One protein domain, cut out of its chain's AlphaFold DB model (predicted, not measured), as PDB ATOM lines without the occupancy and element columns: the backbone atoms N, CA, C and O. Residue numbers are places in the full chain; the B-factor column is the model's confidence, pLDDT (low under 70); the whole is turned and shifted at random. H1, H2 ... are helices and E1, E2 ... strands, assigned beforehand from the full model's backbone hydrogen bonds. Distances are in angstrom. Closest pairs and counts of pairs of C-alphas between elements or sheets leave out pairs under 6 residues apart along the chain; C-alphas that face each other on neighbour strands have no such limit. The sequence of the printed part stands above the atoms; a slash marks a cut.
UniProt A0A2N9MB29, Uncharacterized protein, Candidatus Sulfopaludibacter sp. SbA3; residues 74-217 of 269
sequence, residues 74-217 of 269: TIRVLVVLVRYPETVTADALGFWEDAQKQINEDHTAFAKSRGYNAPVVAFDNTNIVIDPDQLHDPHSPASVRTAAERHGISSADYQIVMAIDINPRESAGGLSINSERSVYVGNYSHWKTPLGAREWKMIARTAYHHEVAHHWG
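What this domain is: This is residues 74 to 217 of the 269 residues of an uncharacterized protein of Candidatus Sulfopaludibacter sp. SbA3 (UniProt A0A2N9MB29). A twisted sheet of five strands makes the middle layer, with H1 and H3 packed on one face and the shorter H2 across the other; the sheet curls round H3. The printed part has 144 residues with five named strands and three named helices, in the order E1 H1 E2 H2 E3 E4 E5 H3; the class is mixed, helices and strands. The sheet, E2 E1 E3 E5 E4, is mixed. The whole is compact, with a radius of gyration of the C-alphas of 14.7 A, and only just elongated, spanning 47 by 31 by 26 A.

Where its parts are: E1, residues 74 to 82, begins at C-alpha 74 (-59.624, -63.632, -88.911) and is 24.9 A long. H1, residues 92 to 113, measures 31.4 A, and E2, residues 121 to 130, 27.5 A. H2 is residues 141 to 150, E3 160 to 165, E4 174 to 177 and E5 182 to 186. H3, residues 197 to 215, measures 26.3 A and ends at C-alpha 215 (-52.822, -52.238, -82.592).

How they stand to each other: E1 is parallel to E2 (N 77 to O 124, 2.9 A) and to E3 (N 80 to O 162, 2.8 A). E3 and E5 are parallel (N 163 to O 183, 2.8 A); E4 and E5 form an antiparallel hairpin (N 184 to O 175, 2.8 A). E1, H1, E2 form a strand-helix-strand unit, parallel neighbours joined through a helix, with a right-handed crossover. H1 and H3 touch at Ala 99 and Lys 201, C-alphas 4.8 A apart, at a steep tilt of 58 degrees. Every O i to N i+4 pair is within hydrogen-bond range in H1 and H2; in H3, 11 of 15.

The domain as a whole: The printed part has no cut and no long link. No printed residue is under 70.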
ATOM      1  N   THR A  74     -58.439 -63.782 -89.756       97.56
ATOM      2  CA  THR A  74     -59.624 -63.632 -88.911       97.56
ATOM      3  C   THR A  74     -59.219 -63.198 -87.505       97.56
ATOM      4  O   THR A  74     -58.402 -63.847 -86.843       97.56
ATOM      5  N   ILE A  75     -59.804 -62.097 -87.045       97.94
ATOM      6  CA  ILE A  75     -59.588 -61.526 -85.719       97.94
ATOM      7  C   ILE A  75     -60.883 -61.681 -84.929       97.94
ATOM      8  O   ILE A  75     -61.888 -61.053 -85.248       97.94
ATOM      9  N   ARG A  76     -60.848 -62.514 -83.891       98.38
ATOM     10  CA  ARG A  76     -61.947 -62.692 -82.946       98.38
ATOM     11  C   ARG A  76     -61.996 -61.505 -81.996       98.38
ATOM     12  O   ARG A  76     -61.009 -61.226 -81.306       98.38
ATOM     13  N   VAL A  77     -63.135 -60.830 -81.948       98.62
ATOM     14  CA  VAL A  77     -63.355 -59.637 -81.129       98.62
ATOM     15  C   VAL A  77     -64.526 -59.881 -80.192       98.62
ATOM     16  O   VAL A  77     -65.627 -60.207 -80.628       98.62
ATOM     17  N   LEU A  78     -64.290 -59.703 -78.897       98.62
ATOM     18  CA  LEU A  78     -65.356 -59.609 -77.912       98.62
ATOM     19  C   LEU A  78     -65.687 -58.139 -77.702       98.62
ATOM     20  O   LEU A  78     -64.820 -57.370 -77.288       98.62
ATOM     21  N   VAL A  79     -66.932 -57.756 -77.951       98.44
ATOM     22  CA  VAL A  79     -67.419 -56.399 -77.726       98.44
ATOM     23  C   VAL A  79     -68.365 -56.373 -76.536       98.44
ATOM     24  O   VAL A  79     -69.358 -57.094 -76.497       98.44
ATOM     25  N   VAL A  80     -68.067 -55.495 -75.589       97.94
ATOM     26  CA  VAL A  80     -68.912 -55.143 -74.455       97.94
ATOM     27  C   VAL A  80     -69.566 -53.798 -74.745       97.94
ATOM     28  O   VAL A  80     -68.906 -52.760 -74.744       97.94
ATOM     29  N   LEU A  81     -70.866 -53.821 -75.014       97.19
ATOM     30  CA  LEU A  81     -71.702 -52.634 -75.167       97.19
ATOM     31  C   LEU A  81     -72.232 -52.231 -73.792       97.19
ATOM     32  O   LEU A  81     -72.992 -52.983 -73.178       97.19
ATOM     33  N   VAL A  82     -71.849 -51.050 -73.312       96.25
ATOM     34  CA  VAL A  82     -72.336 -50.529 -72.032       96.25
ATOM     35  C   VAL A  82     -73.695 -49.862 -72.245       96.25
ATOM     36  O   VAL A  82     -73.822 -48.926 -73.039       96.25
ATOM     37  N   ARG A  83     -74.736 -50.355 -71.568       94.38
ATOM     38  CA  ARG A  83     -76.117 -49.915 -71.798       94.38
ATOM     39  C   ARG A  83     -76.477 -48.677 -70.980       94.38
ATOM     40  O   ARG A  83     -76.787 -48.768 -69.799       94.38
ATOM     41  N   TYR A  84     -76.598 -47.541 -71.652       93.62
ATOM     42  CA  TYR A  84     -77.292 -46.371 -71.110       93.62
ATOM     43  C   TYR A  84     -78.612 -46.192 -71.859       93.62
ATOM     44  O   TYR A  84     -78.559 -45.963 -73.066       93.62
ATOM     45  N   PRO A  85     -79.787 -46.289 -71.211       89.75
ATOM     46  CA  PRO A  85     -81.081 -46.188 -71.893       89.75
ATOM     47  C   PRO A  85     -81.252 -44.921 -72.745       89.75
ATOM     48  O   PRO A  85     -82.014 -44.921 -73.711       89.75
ATOM     49  N   GLU A  86     -80.542 -43.845 -72.403       92.62
ATOM     50  CA  GLU A  86     -80.579 -42.579 -73.125       92.62
ATOM     51  C   GLU A  86     -79.862 -42.618 -74.481       92.62
ATOM     52  O   GLU A  86     -80.185 -41.792 -75.325       92.62
ATOM     53  N   THR A  87     -78.909 -43.527 -74.714       90.38
ATOM     54  CA  THR A  87     -78.119 -43.612 -75.966       90.38
ATOM     55  C   THR A  87     -78.178 -45.002 -76.605       90.38
ATOM     56  O   THR A  87     -78.281 -45.119 -77.827       90.38
ATOM     57  N   VAL A  88     -78.184 -46.057 -75.792       87.69
ATOM     58  CA  VAL A  88     -78.208 -47.471 -76.180       87.69
ATOM     59  C   VAL A  88     -79.607 -48.040 -75.926       87.69
ATOM     60  O   VAL A  88     -79.939 -48.487 -74.828       87.69
ATOM     61  N   THR A  89     -80.449 -48.002 -76.959       83.75
ATOM     62  CA  THR A  89     -81.824 -48.527 -76.930       83.75
ATOM     63  C   THR A  89     -81.875 -50.056 -77.027       83.75
ATOM     64  O   THR A  89     -80.857 -50.717 -77.215       83.75
ATOM     65  N   ALA A  90     -83.076 -50.639 -76.935       82.50
ATOM     66  CA  ALA A  90     -83.280 -52.080 -77.118       82.50
ATOM     67  C   ALA A  90     -82.790 -52.591 -78.491       82.50
ATOM     68  O   ALA A  90     -82.244 -53.688 -78.571       82.50
ATOM     69  N   ASP A  91     -82.910 -51.772 -79.540       86.44
ATOM     70  CA  ASP A  91     -82.486 -52.110 -80.908       86.44
ATOM     71  C   ASP A  91     -80.989 -51.863 -81.164       86.44
ATOM     72  O   ASP A  91     -80.472 -52.195 -82.232       86.44
ATOM     73  N   ALA A  92     -80.270 -51.277 -80.199       90.44
ATOM     74  CA  ALA A  92     -78.871 -50.889 -80.364       90.44
ATOM     75  C   ALA A  92     -77.964 -52.058 -80.758       90.44
ATOM     76  O   ALA A  92     -77.059 -51.874 -81.569       90.44
ATOM     77  N   LEU A  93     -78.223 -53.259 -80.225       94.69
ATOM     78  CA  LEU A  93     -77.457 -54.450 -80.584       94.69
ATOM     79  C   LEU A  93     -77.607 -54.784 -82.076       94.69
ATOM     80  O   LEU A  93     -76.603 -55.029 -82.735       94.69
ATOM     81  N   GLY A  94     -78.823 -54.704 -82.624       96.69
ATOM     82  CA  GLY A  94     -79.061 -54.944 -84.050       96.69
ATOM     83  C   GLY A  94     -78.364 -53.907 -84.933       96.69
ATOM     84  O   GLY A  94     -77.678 -54.266 -85.887       96.69
ATOM     85  N   PHE A  95     -78.444 -52.619 -84.577       97.25
ATOM     86  CA  PHE A  95     -77.712 -51.574 -85.304       97.25
ATOM     87  C   PHE A  95     -76.193 -51.743 -85.226       97.25
ATOM     88  O   PHE A  95     -75.489 -51.437 -86.191       97.25
ATOM     89  N   TRP A  96     -75.684 -52.211 -84.089       97.94
ATOM     90  CA  TRP A  96     -74.269 -52.485 -83.908       97.94
ATOM     91  C   TRP A  96     -73.801 -53.674 -84.747       97.94
ATOM     92  O   TRP A  96     -72.788 -53.568 -85.434       97.94
ATOM     93  N   GLU A  97     -74.548 -54.776 -84.754       98.38
ATOM     94  CA  GLU A  97     -74.252 -55.956 -85.573       98.38
ATOM     95  C   GLU A  97     -74.284 -55.629 -87.074       98.38
ATOM     96  O   GLU A  97     -73.368 -56.005 -87.811       98.38
ATOM     97  N   ASP A  98     -75.258 -54.833 -87.521       98.50
ATOM     98  CA  ASP A  98     -75.308 -54.322 -88.896       98.50
ATOM     99  C   ASP A  98     -74.100 -53.431 -89.225       98.50
ATOM    100  O   ASP A  98     -73.532 -53.501 -90.321       98.50
ATOM    101  N   ALA A  99     -73.671 -52.592 -88.280       98.50
ATOM    102  CA  ALA A  99     -72.485 -51.760 -88.446       98.50
ATOM    103  C   ALA A  99     -71.198 -52.602 -88.512       98.50
ATOM    104  O   ALA A  99     -70.348 -52.344 -89.362       98.50
ATOM    105  N   GLN A 100     -71.067 -53.640 -87.684       98.62
ATOM    106  CA  GLN A 100     -69.955 -54.594 -87.736       98.62
ATOM    107  C   GLN A 100     -69.922 -55.374 -89.053       98.62
ATOM    108  O   GLN A 100     -68.850 -55.600 -89.620       98.62
ATOM    109  N   LYS A 101     -71.089 -55.757 -89.578       98.62
ATOM    110  CA  LYS A 101     -71.193 -56.385 -90.895       98.62
ATOM    111  C   LYS A 101     -70.676 -55.453 -91.992       98.62
ATOM    112  O   LYS A 101     -69.887 -55.899 -92.822       98.62
ATOM    113  N   GLN A 102     -71.033 -54.165 -91.948       98.50
ATOM    114  CA  GLN A 102     -70.514 -53.165 -92.887       98.50
ATOM    115  C   GLN A 102     -68.981 -53.073 -92.843       98.50
ATOM    116  O   GLN A 102     -68.358 -53.008 -93.896       98.50
ATOM    117  N   ILE A 103     -68.359 -53.132 -91.658       98.56
ATOM    118  CA  ILE A 103     -66.888 -53.162 -91.542       98.56
ATOM    119  C   ILE A 103     -66.305 -54.344 -92.333       98.56
ATOM    120  O   ILE A 103     -65.405 -54.170 -93.151       98.56
ATOM    121  N   ASN A 104     -66.841 -55.554 -92.160       98.62
ATOM    122  CA  ASN A 104     -66.370 -56.718 -92.920       98.62
ATOM    123  C   ASN A 104     -66.638 -56.600 -94.434       98.62
ATOM    124  O   ASN A 104     -65.826 -57.055 -95.248       98.62
ATOM    125  N   GLU A 105     -67.749 -55.976 -94.831       98.38
ATOM    126  CA  GLU A 105     -68.047 -55.673 -96.236       98.38
ATOM    127  C   GLU A 105     -67.030 -54.688 -96.830       98.38
ATOM    128  O   GLU A 105     -66.558 -54.912 -97.946       98.38
ATOM    129  N   ASP A 106     -66.613 -53.669 -96.076       97.44
ATOM    130  CA  ASP A 106     -65.602 -52.689 -96.491       97.44
ATOM    131  C   ASP A 106     -64.243 -53.363 -96.749       97.44
ATOM    132  O   ASP A 106     -63.609 -53.152 -97.790       97.44
ATOM    133  N   HIS A 107     -63.817 -54.248 -95.843       97.81
ATOM    134  CA  HIS A 107     -62.601 -55.054 -96.001       97.81
ATOM    135  C   HIS A 107     -62.679 -56.022 -97.193       97.81
ATOM    136  O   HIS A 107     -61.701 -56.202 -97.928       97.81
ATOM    137  N   THR A 108     -63.849 -56.616 -97.428       97.88
ATOM    138  CA  THR A 108     -64.096 -57.491 -98.584       97.88
ATOM    139  C   THR A 108     -64.048 -56.708 -99.896       97.88
ATOM    140  O   THR A 108     -63.419 -57.146-100.863       97.88
ATOM    141  N   ALA A 109     -64.668 -55.526 -99.936       96.88
ATOM    142  CA  ALA A 109     -64.659 -54.643-101.096       96.88
ATOM    143  C   ALA A 109     -63.239 -54.161-101.427       96.88
ATOM    144  O   ALA A 109     -62.849 -54.181-102.598       96.88
ATOM    145  N   PHE A 110     -62.443 -53.815-100.408       95.88
ATOM    146  CA  PHE A 110     -61.031 -53.479-100.583       95.88
ATOM    147  C   PHE A 110     -60.269 -54.626-101.250       95.88
ATOM    148  O   PHE A 110     -59.682 -54.435-102.316       95.88
ATOM    149  N   ALA A 111     -60.341 -55.830-100.680       95.88
ATOM    150  CA  ALA A 111     -59.628 -56.988-101.203       95.88
ATOM    151  C   ALA A 111     -60.025 -57.319-102.650       95.88
ATOM    152  O   ALA A 111     -59.159 -57.524-103.504       95.88
ATOM    153  N   LYS A 112     -61.326 -57.259-102.962       96.06
ATOM    154  CA  LYS A 112     -61.834 -57.443-104.326       96.06
ATOM    155  C   LYS A 112     -61.294 -56.388-105.292       96.06
ATOM    156  O   LYS A 112     -60.937 -56.729-106.417       96.06
ATOM    157  N   SER A 113     -61.201 -55.123-104.873       94.75
ATOM    158  CA  SER A 113     -60.660 -54.047-105.720       94.75
ATOM    159  C   SER A 113     -59.161 -54.202-106.018       94.75
ATOM    160  O   SER A 113     -58.669 -53.646-106.996       94.75
ATOM    161  N   ARG A 114     -58.448 -54.998-105.210       94.00
ATOM    162  CA  ARG A 114     -57.047 -55.396-105.422       94.00
ATOM    163  C   ARG A 114     -56.884 -56.756-106.110       94.00
ATOM    164  O   ARG A 114     -55.761 -57.202-106.314       94.00
ATOM    165  N   GLY A 115     -57.985 -57.405-106.497       94.50
ATOM    166  CA  GLY A 115     -57.965 -58.702-107.176       94.50
ATOM    167  C   GLY A 115     -57.684 -59.896-106.259       94.50
ATOM    168  O   GLY A 115     -57.339 -60.967-106.751       94.50
ATOM    169  N   TYR A 116     -57.826 -59.740-104.941       95.12
ATOM    170  CA  TYR A 116     -57.667 -60.843-103.996       95.12
ATOM    171  C   TYR A 116     -58.945 -61.679-103.892       95.12
ATOM    172  O   TYR A 116     -60.061 -61.166-103.964       95.12
ATOM    173  N   ASN A 117     -58.773 -62.983-103.661       91.00
ATOM    174  CA  ASN A 117     -59.882 -63.939-103.568       91.00
ATOM    175  C   ASN A 117     -60.595 -63.932-102.203       91.00
ATOM    176  O   ASN A 117     -61.668 -64.514-102.073       91.00
ATOM    177  N   ALA A 118     -59.997 -63.311-101.186       94.38
ATOM    178  CA  ALA A 118     -60.507 -63.258 -99.821       94.38
ATOM    179  C   ALA A 118     -60.107 -61.930 -99.154       94.38
ATOM    180  O   ALA A 118     -59.092 -61.342 -99.547       94.38
ATOM    181  N   PRO A 119     -60.869 -61.449 -98.152       96.44
ATOM    182  CA  PRO A 119     -60.485 -60.276 -97.376       96.44
ATOM    183  C   PRO A 119     -59.133 -60.489 -96.679       96.44
ATOM    184  O   PRO A 119     -58.858 -61.567 -96.157       96.44
ATOM    185  N   VAL A 120     -58.294 -59.445 -96.644       96.81
ATOM    186  CA  VAL A 120     -56.998 -59.494 -95.935       96.81
ATOM    187  C   VAL A 120     -57.210 -59.625 -94.426       96.81
ATOM    188  O   VAL A 120     -56.472 -60.347 -93.761       96.81
ATOM    189  N   VAL A 121     -58.240 -58.953 -93.905       97.69
ATOM    190  CA  VAL A 121     -58.693 -59.004 -92.510       97.69
ATOM    191  C   VAL A 121     -60.195 -59.243 -92.498       97.69
ATOM    192  O   VAL A 121     -60.915 -58.613 -93.269       97.69
ATOM    193  N   ALA A 122     -60.654 -60.107 -91.599       98.06
ATOM    194  CA  ALA A 122     -62.064 -60.262 -91.261       98.06
ATOM    195  C   ALA A 122     -62.223 -60.270 -89.736       98.06
ATOM    196  O   ALA A 122     -61.402 -60.853 -89.028       98.06
ATOM    197  N   PHE A 123     -63.278 -59.646 -89.230       98.62
ATOM    198  CA  PHE A 123     -63.603 -59.630 -87.808       98.62
ATOM    199  C   PHE A 123     -64.696 -60.651 -87.499       98.62
ATOM    200  O   PHE A 123     -65.766 -60.626 -88.110       98.62
ATOM    201  N   ASP A 124     -64.413 -61.538 -86.551       98.56
ATOM    202  CA  ASP A 124     -65.362 -62.498 -85.992       98.56
ATOM    203  C   ASP A 124     -65.827 -61.978 -84.630       98.56
ATOM    204  O   ASP A 124     -65.088 -62.026 -83.645       98.56
ATOM    205  N   ASN A 125     -67.015 -61.380 -84.603       98.50
ATOM    206  CA  ASN A 125     -67.471 -60.591 -83.466       98.50
ATOM    207  C   ASN A 125     -68.406 -61.396 -82.570       98.50
ATOM    208  O   ASN A 125     -69.339 -62.044 -83.036       98.50
ATOM    209  N   THR A 126     -68.202 -61.285 -81.264       98.38
ATOM    210  CA  THR A 126     -69.185 -61.669 -80.251       98.38
ATOM    211  C   THR A 126     -69.525 -60.444 -79.427       98.38
ATOM    212  O   THR A 126     -68.632 -59.773 -78.915       98.38
ATOM    213  N   ASN A 127     -70.814 -60.145 -79.303       98.00
ATOM    214  CA  ASN A 127     -71.298 -58.964 -78.607       98.00
ATOM    215  C   ASN A 127     -71.997 -59.370 -77.309       98.00
ATOM    216  O   ASN A 127     -72.812 -60.293 -77.298       98.00
ATOM    217  N   ILE A 128     -71.724 -58.644 -76.233       96.12
ATOM    218  CA  ILE A 128     -72.521 -58.675 -75.007       96.12
ATOM    219  C   ILE A 128     -72.931 -57.271 -74.625       96.12
ATOM    220  O   ILE A 128     -72.213 -56.305 -74.875       96.12
ATOM    221  N   VAL A 129     -74.097 -57.173 -74.000       95.12
ATOM    222  CA  VAL A 129     -74.613 -55.921 -73.461       95.12
ATOM    223  C   VAL A 129     -74.585 -56.021 -71.945       95.12
ATOM    224  O   VAL A 129     -75.136 -56.970 -71.386       95.12
ATOM    225  N   ILE A 130     -73.925 -55.063 -71.304       95.12
ATOM    226  CA  ILE A 130     -73.723 -55.023 -69.854       95.12
ATOM    227  C   ILE A 130     -74.246 -53.685 -69.331       95.12
ATOM    228  O   ILE A 130     -74.026 -52.643 -69.953       95.12
ATOM    229  N   ASP A 131     -74.952 -53.713 -68.202       94.19
ATOM    230  CA  ASP A 131     -75.419 -52.490 -67.555       94.19
ATOM    231  C   ASP A 131     -74.251 -51.811 -66.791       94.19
ATOM    232  O   ASP A 131     -73.353 -52.499 -66.297       94.19
ATOM    233  N   PRO A 132     -74.203 -50.469 -66.686       92.81
ATOM    234  CA  PRO A 132     -73.047 -49.758 -66.134       92.81
ATOM    235  C   PRO A 132     -72.690 -50.160 -64.696       92.81
ATOM    236  O   PRO A 132     -71.528 -50.134 -64.322       92.81
ATOM    237  N   ASP A 133     -73.668 -50.555 -63.882       92.44
ATOM    238  CA  ASP A 133     -73.472 -51.000 -62.496       92.44
ATOM    239  C   ASP A 133     -72.811 -52.385 -62.383       92.44
ATOM    240  O   ASP A 133     -72.220 -52.721 -61.354       92.44
ATOM    241  N   GLN A 134     -72.862 -53.181 -63.451       92.94
ATOM    242  CA  GLN A 134     -72.205 -54.484 -63.550       92.94
ATOM    243  C   GLN A 134     -70.731 -54.362 -63.962       92.94
ATOM    244  O   GLN A 134     -69.992 -55.354 -63.939       92.94
ATOM    245  N   LEU A 135     -70.285 -53.153 -64.312       91.88
ATOM    246  CA  LEU A 135     -68.956 -52.877 -64.825       91.88
ATOM    247  C   LEU A 135     -68.278 -51.798 -63.970       91.88
ATOM    248  O   LEU A 135     -68.729 -50.668 -63.888       91.88
ATOM    249  N   HIS A 136     -67.167 -52.145 -63.317       88.50
ATOM    250  CA  HIS A 136     -66.509 -51.222 -62.383       88.50
ATOM    251  C   HIS A 136     -65.925 -49.978 -63.076       88.50
ATOM    252  O   HIS A 136     -66.119 -48.865 -62.604       88.50
ATOM    253  N   ASP A 137     -65.188 -50.170 -64.173       92.44
ATOM    254  CA  ASP A 137     -64.593 -49.087 -64.965       92.44
ATOM    255  C   ASP A 137     -64.464 -49.515 -66.442       92.44
ATOM    256  O   ASP A 137     -63.710 -50.453 -66.719       92.44
ATOM    257  N   PRO A 138     -65.173 -48.874 -67.393       91.81
ATOM    258  CA  PRO A 138     -65.128 -49.239 -68.811       91.81
ATOM    259  C   PRO A 138     -63.795 -48.909 -69.487       91.81
ATOM    260  O   PRO A 138     -63.483 -49.508 -70.516       91.81
ATOM    261  N   HIS A 139     -62.974 -48.030 -68.905       91.88
ATOM    262  CA  HIS A 139     -61.636 -47.721 -69.414       91.88
ATOM    263  C   HIS A 139     -60.594 -48.773 -69.027       91.88
ATOM    264  O   HIS A 139     -59.527 -48.840 -69.642       91.88
ATOM    265  N   SER A 140     -60.880 -49.592 -68.013       95.00
ATOM    266  CA  SER A 140     -59.964 -50.614 -67.517       95.00
ATOM    267  C   SER A 140     -60.174 -51.940 -68.255       95.00
ATOM    268  O   SER A 140     -61.216 -52.582 -68.074       95.00
ATOM    269  N   PRO A 141     -59.180 -52.441 -69.020       95.25
ATOM    270  CA  PRO A 141     -59.307 -53.727 -69.705       95.25
ATOM    271  C   PRO A 141     -59.607 -54.880 -68.742       95.25
ATOM    272  O   PRO A 141     -60.400 -55.766 -69.057       95.25
ATOM    273  N   ALA A 142     -59.014 -54.854 -67.544       96.12
ATOM    274  CA  ALA A 142     -59.252 -55.854 -66.508       96.12
ATOM    275  C   ALA A 142     -60.717 -55.861 -66.039       96.12
ATOM    276  O   ALA A 142     -61.319 -56.931 -65.921       96.12
ATOM    277  N   SER A 143     -61.311 -54.683 -65.825       96.56
ATOM    278  CA  SER A 143     -62.725 -54.554 -65.451       96.56
ATOM    279  C   SER A 143     -63.650 -55.096 -66.540       96.56
ATOM    280  O   SER A 143     -64.550 -55.877 -66.233       96.56
ATOM    281  N   VAL A 144     -63.397 -54.746 -67.805       97.44
ATOM    282  CA  VAL A 144     -64.199 -55.197 -68.957       97.44
ATOM    283  C   VAL A 144     -64.129 -56.719 -69.115       97.44
ATOM    284  O   VAL A 144     -65.158 -57.379 -69.259       97.44
ATOM    285  N   ARG A 145     -62.928 -57.303 -69.020       97.19
ATOM    286  CA  ARG A 145     -62.727 -58.762 -69.086       97.19
ATOM    287  C   ARG A 145     -63.423 -59.489 -67.939       97.19
ATOM    288  O   ARG A 145     -64.134 -60.457 -68.176       97.19
ATOM    289  N   THR A 146     -63.289 -58.975 -66.717       96.31
ATOM    290  CA  THR A 146     -63.955 -59.542 -65.534       96.31
ATOM    291  C   THR A 146     -65.480 -59.468 -65.657       96.31
ATOM    292  O   THR A 146     -66.187 -60.366 -65.199       96.31
ATOM    293  N   ALA A 147     -66.014 -58.394 -66.246       96.38
ATOM    294  CA  ALA A 147     -67.444 -58.272 -66.506       96.38
ATOM    295  C   ALA A 147     -67.904 -59.315 -67.540       96.38
ATOM    296  O   ALA A 147     -68.867 -60.033 -67.288       96.38
ATOM    297  N   ALA A 148     -67.170 -59.493 -68.641       96.88
ATOM    298  CA  ALA A 148     -67.475 -60.535 -69.623       96.88
ATOM    299  C   ALA A 148     -67.451 -61.957 -69.033       96.88
ATOM    300  O   ALA A 148     -68.357 -62.752 -69.295       96.88
ATOM    301  N   GLU A 149     -66.468 -62.260 -68.182       96.31
ATOM    302  CA  GLU A 149     -66.353 -63.561 -67.514       96.31
ATOM    303  C   GLU A 149     -67.531 -63.832 -66.572       96.31
ATOM    304  O   GLU A 149     -68.065 -64.943 -66.553       96.31
ATOM    305  N   ARG A 150     -68.013 -62.810 -65.851       96.06
ATOM    306  CA  ARG A 150     -69.240 -62.910 -65.038       96.06
ATOM    307  C   ARG A 150     -70.491 -63.192 -65.872       96.06
ATOM    308  O   ARG A 150     -71.435 -63.781 -65.354       96.06
ATOM    309  N   HIS A 151     -70.480 -62.825 -67.151       94.19
ATOM    310  CA  HIS A 151     -71.527 -63.145 -68.124       94.19
ATOM    311  C   HIS A 151     -71.277 -64.474 -68.862       94.19
ATOM    312  O   HIS A 151     -71.948 -64.772 -69.848       94.19
ATOM    313  N   GLY A 152     -70.334 -65.296 -68.387       95.19
ATOM    314  CA  GLY A 152     -70.068 -66.631 -68.922       95.19
ATOM    315  C   GLY A 152     -69.243 -66.648 -70.208       95.19
ATOM    316  O   GLY A 152     -69.152 -67.697 -70.845       95.19
ATOM    317  N   ILE A 153     -68.634 -65.522 -70.598       96.25
ATOM    318  CA  ILE A 153     -67.768 -65.444 -71.779       96.25
ATOM    319  C   ILE A 153     -66.307 -65.350 -71.351       96.25
ATOM    320  O   ILE A 153     -65.880 -64.376 -70.736       96.25
ATOM    321  N   SER A 154     -65.516 -66.352 -71.737       95.19
ATOM    322  CA  SER A 154     -64.068 -66.329 -71.540       95.19
ATOM    323  C   SER A 154     -63.422 -65.312 -72.477       95.19
ATOM    324  O   SER A 154     -63.428 -65.470 -73.698       95.19
ATOM    325  N   SER A 155     -62.818 -64.268 -71.911       92.31
ATOM    326  CA  SER A 155     -62.130 -63.248 -72.712       92.31
ATOM    327  C   SER A 155     -60.841 -63.759 -73.379       92.31
ATOM    328  O   SER A 155     -60.337 -63.124 -74.307       92.31
ATOM    329  N   ALA A 156     -60.322 -64.911 -72.936       93.25
ATOM    330  CA  ALA A 156     -59.117 -65.549 -73.468       93.25
ATOM    331  C   ALA A 156     -59.298 -66.120 -74.886       93.25
ATOM    332  O   ALA A 156     -58.316 -66.296 -75.604       93.25
ATOM    333  N   ASP A 157     -60.542 -66.371 -75.302       94.31
ATOM    334  CA  ASP A 157     -60.862 -66.897 -76.633       94.31
ATOM    335  C   ASP A 157     -60.771 -65.831 -77.740       94.31
ATOM    336  O   ASP A 157     -60.822 -66.156 -78.930       94.31
ATOM    337  N   TYR A 158     -60.622 -64.560 -77.358       97.50
ATOM    338  CA  TYR A 158     -60.664 -63.417 -78.260       97.50
ATOM    339  C   TYR A 158     -59.299 -62.750 -78.378       97.50
ATOM    340  O   TYR A 158     -58.551 -62.599 -77.410       97.50
ATOM    341  N   GLN A 159     -58.976 -62.313 -79.592       97.06
ATOM    342  CA  GLN A 159     -57.753 -61.564 -79.852       97.06
ATOM    343  C   GLN A 159     -57.893 -60.110 -79.418       97.06
ATOM    344  O   GLN A 159     -56.901 -59.548 -78.980       97.06
ATOM    345  N   ILE A 160     -59.084 -59.514 -79.507       97.94
ATOM    346  CA  ILE A 160     -59.359 -58.155 -79.028       97.94
ATOM    347  C   ILE A 160     -60.548 -58.192 -78.073       97.94
ATOM    348  O   ILE A 160     -61.543 -58.864 -78.346       97.94
ATOM    349  N   VAL A 161     -60.457 -57.435 -76.979       98.19
ATOM    350  CA  VAL A 161     -61.618 -57.087 -76.149       98.19
ATOM    351  C   VAL A 161     -61.885 -55.598 -76.294       98.19
ATOM    352  O   VAL A 161     -60.977 -54.779 -76.176       98.19
ATOM    353  N   MET A 162     -63.128 -55.257 -76.594       98.44
ATOM    354  CA  MET A 162     -63.554 -53.911 -76.936       98.44
ATOM    355  C   MET A 162     -64.673 -53.466 -76.002       98.44
ATOM    356  O   MET A 162     -65.650 -54.188 -75.845       98.44
ATOM    357  N   ALA A 163     -64.561 -52.275 -75.425       98.25
ATOM    358  CA  ALA A 163     -65.645 -51.617 -74.707       98.25
ATOM    359  C   ALA A 163     -66.207 -50.466 -75.549       98.25
ATOM    360  O   ALA A 163     -65.458 -49.600 -76.003       98.25
ATOM    361  N   ILE A 164     -67.524 -50.460 -75.753       98.19
ATOM    362  CA  ILE A 164     -68.259 -49.356 -76.373       98.19
ATOM    363  C   ILE A 164     -69.109 -48.701 -75.286       98.19
ATOM    364  O   ILE A 164     -70.121 -49.256 -74.856       98.19
ATOM    365  N   ASP A 165     -68.676 -47.529 -74.836       97.00
ATOM    366  CA  ASP A 165     -69.204 -46.827 -73.669       97.00
ATOM    367  C   ASP A 165     -69.712 -45.440 -74.074       97.00
ATOM    368  O   ASP A 165     -69.044 -44.413 -73.939       97.00
ATOM    369  N   ILE A 166     -70.928 -45.402 -74.620       96.88
ATOM    370  CA  ILE A 166     -71.549 -44.145 -75.050       96.88
ATOM    371  C   ILE A 166     -72.315 -43.508 -73.887       96.88
ATOM    372  O   ILE A 166     -73.526 -43.285 -73.958       96.88
ATOM    373  N   ASN A 167     -71.597 -43.231 -72.798       95.81
ATOM    374  CA  ASN A 167     -72.155 -42.620 -71.599       95.81
ATOM    375  C   ASN A 167     -72.696 -41.208 -71.913       95.81
ATOM    376  O   ASN A 167     -71.920 -40.308 -72.247       95.81
ATOM    377  N   PRO A 168     -74.009 -40.943 -71.783       95.44
ATOM    378  CA  PRO A 168     -74.601 -39.638 -72.073       95.44
ATOM    379  C   PRO A 168     -74.178 -38.549 -71.084       95.44
ATOM    380  O   PRO A 168     -74.483 -37.381 -71.305       95.44
ATOM    381  N   ARG A 169     -73.509 -38.870 -69.976       94.75
ATOM    382  CA  ARG A 169     -73.083 -37.885 -68.966       94.75
ATOM    383  C   ARG A 169     -71.635 -37.458 -69.125       94.75
ATOM    384  O   ARG A 169     -71.262 -36.411 -68.610       94.75
ATOM    385  N   GLU A 170     -70.860 -38.215 -69.885       92.88
ATOM    386  CA  GLU A 170     -69.424 -38.028 -70.013       92.88
ATOM    387  C   GLU A 170     -69.026 -37.802 -71.471       92.88
ATOM    388  O   GLU A 170     -69.698 -38.237 -72.404       92.88
ATOM    389  N   SER A 171     -67.944 -37.056 -71.662       92.44
ATOM    390  CA  SER A 171     -67.283 -36.924 -72.951       92.44
ATOM    391  C   SER A 171     -65.995 -37.723 -72.907       92.44
ATOM    392  O   SER A 171     -65.086 -37.350 -72.170       92.44
ATOM    393  N   ALA A 172     -65.886 -38.745 -73.747       93.44
ATOM    394  CA  ALA A 172     -64.704 -39.591 -73.802       93.44
ATOM    395  C   ALA A 172     -64.330 -39.921 -75.253       93.44
ATOM    396  O   ALA A 172     -65.199 -40.101 -76.103       93.44
ATOM    397  N   GLY A 173     -63.025 -39.954 -75.532       92.00
ATOM    398  CA  GLY A 173     -62.472 -40.321 -76.837       92.00
ATOM    399  C   GLY A 173     -62.335 -41.835 -77.020       92.00
ATOM    400  O   GLY A 173     -62.953 -42.623 -76.307       92.00
ATOM    401  N   GLY A 174     -61.504 -42.239 -77.979       92.38
ATOM    402  CA  GLY A 174     -61.055 -43.622 -78.131       92.38
ATOM    403  C   GLY A 174     -59.742 -43.885 -77.391       92.38
ATOM    404  O   GLY A 174     -58.978 -42.958 -77.108       92.38
ATOM    405  N   LEU A 175     -59.494 -45.149 -77.051       93.06
ATOM    406  CA  LEU A 175     -58.228 -45.609 -76.492       93.06
ATOM    407  C   LEU A 175     -57.922 -47.029 -76.968       93.06
ATOM    408  O   LEU A 175     -58.767 -47.920 -76.906       93.06
ATOM    409  N   SER A 176     -56.664 -47.261 -77.331       93.25
ATOM    410  CA  SER A 176     -56.141 -48.580 -77.676       93.25
ATOM    411  C   SER A 176     -54.931 -48.925 -76.817       93.25
ATOM    412  O   SER A 176     -53.946 -48.189 -76.788       93.25
ATOM    413  N   ILE A 177     -54.998 -50.060 -76.115       93.06
ATOM    414  CA  ILE A 177     -53.915 -50.557 -75.256       93.06
ATOM    415  C   ILE A 177     -53.335 -51.820 -75.891       93.06
ATOM    416  O   ILE A 177     -53.822 -52.935 -75.687       93.06
ATOM    417  N   ASN A 178     -52.275 -51.639 -76.683       89.38
ATOM    418  CA  ASN A 178     -51.691 -52.690 -77.527       89.38
ATOM    419  C   ASN A 178     -51.155 -53.897 -76.741       89.38
ATOM    420  O   ASN A 178     -51.222 -55.033 -77.224       89.38
ATOM    421  N   SER A 179     -50.629 -53.669 -75.533       89.25
ATOM    422  CA  SER A 179     -50.118 -54.725 -74.645       89.25
ATOM    423  C   SER A 179     -51.222 -55.614 -74.076       89.25
ATOM    424  O   SER A 179     -50.968 -56.774 -73.769       89.25
ATOM    425  N   GLU A 180     -52.442 -55.093 -73.965       92.50
ATOM    426  CA  GLU A 180     -53.597 -55.788 -73.382       92.50
ATOM    427  C   GLU A 180     -54.624 -56.209 -74.440       92.50
ATOM    428  O   GLU A 180     -55.668 -56.776 -74.106       92.50
ATOM    429  N   ARG A 181     -54.337 -55.916 -75.717       93.56
ATOM    430  CA  ARG A 181     -55.243 -56.098 -76.860       93.56
ATOM    431  C   ARG A 181     -56.650 -55.570 -76.562       93.56
ATOM    432  O   ARG A 181     -57.654 -56.244 -76.799       93.56
ATOM    433  N   SER A 182     -56.688 -54.376 -75.975       96.81
ATOM    434  CA  SER A 182     -57.917 -53.717 -75.553       96.81
ATOM    435  C   SER A 182     -58.215 -52.510 -76.428       96.81
ATOM    436  O   SER A 182     -57.299 -51.766 -76.794       96.81
ATOM    437  N   VAL A 183     -59.494 -52.312 -76.728       97.56
ATOM    438  CA  VAL A 183     -60.036 -51.111 -77.371       97.56
ATOM    439  C   VAL A 183     -61.137 -50.537 -76.488       97.56
ATOM    440  O   VAL A 183     -61.950 -51.275 -75.940       97.56
ATOM    441  N   TYR A 184     -61.183 -49.221 -76.372       97.88
ATOM    442  CA  TYR A 184     -62.270 -48.476 -75.758       97.88
ATOM    443  C   TYR A 184     -62.735 -47.395 -76.730       97.88
ATOM    444  O   TYR A 184     -61.912 -46.697 -77.324       97.88
ATOM    445  N   VAL A 185     -64.048 -47.243 -76.880       97.88
ATOM    446  CA  VAL A 185     -64.658 -46.127 -77.605       97.88
ATOM    447  C   VAL A 185     -65.694 -45.465 -76.709       97.88
ATOM    448  O   VAL A 185     -66.719 -46.067 -76.390       97.88
ATOM    449  N   GLY A 186     -65.416 -44.218 -76.338       96.94
ATOM    450  CA  GLY A 186     -66.292 -43.385 -75.528       96.94
ATOM    451  C   GLY A 186     -67.267 -42.528 -76.339       96.94
ATOM    452  O   GLY A 186     -67.278 -42.532 -77.574       96.94
ATOM    453  N   ASN A 187     -68.078 -41.736 -75.635       96.62
ATOM    454  CA  ASN A 187     -69.028 -40.786 -76.223       96.62
ATOM    455  C   ASN A 187     -68.347 -39.532 -76.821       96.62
ATOM    456  O   ASN A 187     -68.533 -38.407 -76.347       96.62
ATOM    457  N   TYR A 188     -67.568 -39.713 -77.888       93.81
ATOM    458  CA  TYR A 188     -66.740 -38.658 -78.489       93.81
ATOM    459  C   TYR A 188     -67.538 -37.562 -79.213       93.81
ATOM    460  O   TYR A 188     -66.984 -36.519 -79.546       93.81
ATOM    461  N   SER A 189     -68.825 -37.793 -79.490       93.50
ATOM    462  CA  SER A 189     -69.722 -36.813 -80.129       93.50
ATOM    463  C   SER A 189     -70.766 -36.238 -79.167       93.50
ATOM    464  O   SER A 189     -71.690 -35.553 -79.603       93.50
ATOM    465  N   HIS A 190     -70.626 -36.495 -77.862       94.44
ATOM    466  CA  HIS A 190     -71.497 -35.969 -76.806       94.44
ATOM    467  C   HIS A 190     -72.989 -36.288 -76.989       94.44
ATOM    468  O   HIS A 190     -73.847 -35.483 -76.612       94.44
ATOM    469  N   TRP A 191     -73.320 -37.449 -77.553       95.94
ATOM    470  CA  TRP A 191     -74.702 -37.868 -77.755       95.94
ATOM    471  C   TRP A 191     -75.455 -37.932 -76.424       95.94
ATOM    472  O   TRP A 191     -74.953 -38.481 -75.441       95.94
ATOM    473  N   LYS A 192     -76.661 -37.356 -76.401       96.25
ATOM    474  CA  LYS A 192     -77.566 -37.318 -75.234       96.25
ATOM    475  C   LYS A 192     -78.910 -38.005 -75.501       96.25
ATOM    476  O   LYS A 192     -79.802 -37.946 -74.663       96.25
ATOM    477  N   THR A 193     -79.073 -38.574 -76.691       94.25
ATOM    478  CA  THR A 193     -80.327 -39.131 -77.199       94.25
ATOM    479  C   THR A 193     -80.081 -40.496 -77.831       94.25
ATOM    480  O   THR A 193     -78.938 -40.774 -78.214       94.25
ATOM    481  N   PRO A 194     -81.142 -41.307 -78.004       94.81
ATOM    482  CA  PRO A 194     -81.054 -42.597 -78.666       94.81
ATOM    483  C   PRO A 194     -80.286 -42.539 -79.985       94.81
ATOM    484  O   PRO A 194     -80.563 -41.685 -80.831       94.81
ATOM    485  N   LEU A 195     -79.327 -43.448 -80.147       95.94
ATOM    486  CA  LEU A 195     -78.520 -43.560 -81.358       95.94
ATOM    487  C   LEU A 195     -79.241 -44.374 -82.432       95.94
ATOM    488  O   LEU A 195     -79.783 -45.446 -82.151       95.94
ATOM    489  N   GLY A 196     -79.200 -43.895 -83.674       95.75
ATOM    490  CA  GLY A 196     -79.694 -44.620 -84.837       95.75
ATOM    491  C   GLY A 196     -78.587 -45.375 -85.574       95.75
ATOM    492  O   GLY A 196     -77.406 -45.339 -85.224       95.75
ATOM    493  N   ALA A 197     -78.971 -46.047 -86.662       96.00
ATOM    494  CA  ALA A 197     -78.052 -46.830 -87.490       96.00
ATOM    495  C   ALA A 197     -76.852 -46.017 -88.016       96.00
ATOM    496  O   ALA A 197     -75.761 -46.555 -88.199       96.00
ATOM    497  N   ARG A 198     -77.035 -44.714 -88.272       95.75
ATOM    498  CA  ARG A 198     -75.954 -43.841 -88.745       95.75
ATOM    499  C   ARG A 198     -74.877 -43.675 -87.677       95.75
ATOM    500  O   ARG A 198     -73.695 -43.813 -87.988       95.75
ATOM    501  N   GLU A 199     -75.277 -43.373 -86.450       96.62
ATOM    502  CA  GLU A 199     -74.360 -43.155 -85.334       96.62
ATOM    503  C   GLU A 199     -73.610 -44.448 -84.999       96.62
ATOM    504  O   GLU A 199     -72.389 -44.423 -84.862       96.62
ATOM    505  N   TRP A 200     -74.293 -45.597 -85.004       97.50
ATOM    506  CA  TRP A 200     -73.649 -46.902 -84.805       97.50
ATOM    507  C   TRP A 200     -72.625 -47.246 -85.893       97.50
ATOM    508  O   TRP A 200     -71.543 -47.737 -85.574       97.50
ATOM    509  N   LYS A 201     -72.886 -46.903 -87.164       96.88
ATOM    510  CA  LYS A 201     -71.881 -47.015 -88.240       96.88
ATOM    511  C   LYS A 201     -70.672 -46.111 -88.005       96.88
ATOM    512  O   LYS A 201     -69.546 -46.517 -88.282       96.88
ATOM    513  N   MET A 202     -70.881 -44.899 -87.488       94.81
ATOM    514  CA  MET A 202     -69.777 -44.003 -87.127       94.81
ATOM    515  C   MET A 202     -68.938 -44.584 -85.984       94.81
ATOM    516  O   MET A 202     -67.715 -44.607 -86.098       94.81
ATOM    517  N   ILE A 203     -69.582 -45.107 -84.938       97.06
ATOM    518  CA  ILE A 203     -68.910 -45.737 -83.792       97.06
ATOM    519  C   ILE A 203     -68.130 -46.977 -84.239       97.06
ATOM    520  O   ILE A 203     -66.964 -47.110 -83.881       97.06
ATOM    521  N   ALA A 204     -68.715 -47.846 -85.071       98.12
ATOM    522  CA  ALA A 204     -68.027 -49.030 -85.588       98.12
ATOM    523  C   ALA A 204     -66.809 -48.640 -86.428       98.12
ATOM    524  O   ALA A 204     -65.728 -49.198 -86.262       98.12
ATOM    525  N   ARG A 205     -66.938 -47.623 -87.283       94.62
ATOM    526  CA  ARG A 205     -65.810 -47.117 -88.066       94.62
ATOM    527  C   ARG A 205     -64.689 -46.589 -87.166       94.62
ATOM    528  O   ARG A 205     -63.527 -46.880 -87.432       94.62
ATOM    529  N   THR A 206     -65.016 -45.865 -86.097       93.69
ATOM    530  CA  THR A 206     -64.033 -45.442 -85.087       93.69
ATOM    531  C   THR A 206     -63.400 -46.657 -84.399       93.69
ATOM    532  O   THR A 206     -62.185 -46.781 -84.349       93.69
ATOM    533  N   ALA A 207     -64.187 -47.628 -83.952       97.06
ATOM    534  CA  ALA A 207     -63.650 -48.809 -83.288       97.06
ATOM    535  C   ALA A 207     -62.696 -49.618 -84.192       97.06
ATOM    536  O   ALA A 207     -61.558 -49.896 -83.821       97.06
ATOM    537  N   TYR A 208     -63.128 -49.967 -85.403       97.25
ATOM    538  CA  TYR A 208     -62.414 -50.916 -86.259       97.25
ATOM    539  C   TYR A 208     -61.415 -50.267 -87.218       97.25
ATOM    540  O   TYR A 208     -60.349 -50.822 -87.461       97.25
ATOM    541  N   HIS A 209     -61.724 -49.098 -87.784       93.31
ATOM    542  CA  HIS A 209     -60.817 -48.442 -88.734       93.31
ATOM    543  C   HIS A 209     -59.887 -47.425 -88.064       93.31
ATOM    544  O   HIS A 209     -58.920 -47.013 -88.709       93.31
ATOM    545  N   HIS A 210     -60.172 -47.013 -86.819       91.25
ATOM    546  CA  HIS A 210     -59.329 -46.088 -86.058       91.25
ATOM    547  C   HIS A 210     -58.626 -46.773 -84.880       91.25
ATOM    548  O   HIS A 210     -57.407 -46.917 -84.900       91.25
ATOM    549  N   GLU A 211     -59.366 -47.268 -83.890       93.94
ATOM    550  CA  GLU A 211     -58.750 -47.837 -82.684       93.94
ATOM    551  C   GLU A 211     -57.979 -49.131 -82.968       93.94
ATOM    552  O   GLU A 211     -56.802 -49.256 -82.633       93.94
ATOM    553  N   VAL A 212     -58.570 -50.080 -83.698       95.50
ATOM    554  CA  VAL A 212     -57.851 -51.311 -84.077       95.50
ATOM    555  C   VAL A 212     -56.593 -51.013 -84.913       95.50
ATOM    556  O   VAL A 212     -55.590 -51.715 -84.785       95.50
ATOM    557  N   ALA A 213     -56.571 -49.929 -85.693       92.12
ATOM    558  CA  ALA A 213     -55.381 -49.532 -86.443       92.12
ATOM    559  C   ALA A 213     -54.188 -49.154 -85.539       92.12
ATOM    560  O   ALA A 213     -53.038 -49.353 -85.944       92.12
ATOM    561  N   HIS A 214     -54.414 -48.693 -84.302       91.06
ATOM    562  CA  HIS A 214     -53.331 -48.484 -83.332       91.06
ATOM    563  C   HIS A 214     -52.654 -49.795 -82.921       91.06
ATOM    564  O   HIS A 214     -51.426 -49.824 -82.777       91.06
ATOM    565  N   HIS A 215     -53.401 -50.904 -82.829       91.56
ATOM    566  CA  HIS A 215     -52.822 -52.238 -82.592       91.56
ATOM    567  C   HIS A 215     -51.901 -52.666 -83.728       91.56
ATOM    568  O   HIS A 215     -50.924 -53.375 -83.499       91.56
ATOM    569  N   TRP A 216     -52.171 -52.183 -84.938       91.94
ATOM    570  CA  TRP A 216     -51.366 -52.426 -86.133       91.94
ATOM    571  C   TRP A 216     -50.233 -51.412 -86.310       91.94
ATOM    572  O   TRP A 216     -49.510 -51.460 -87.296       91.94
ATOM    573  N   GLY A 217     -50.025 -50.518 -85.343       84.88
ATOM    574  CA  GLY A 217     -48.907 -49.581 -85.339       84.88
ATOM    575  C   GLY A 217     -49.170 -48.266 -86.068       84.88
ATOM    576  O   GLY A 217     -48.213 -47.551 -86.376       84.88
TER     577      GLY A 217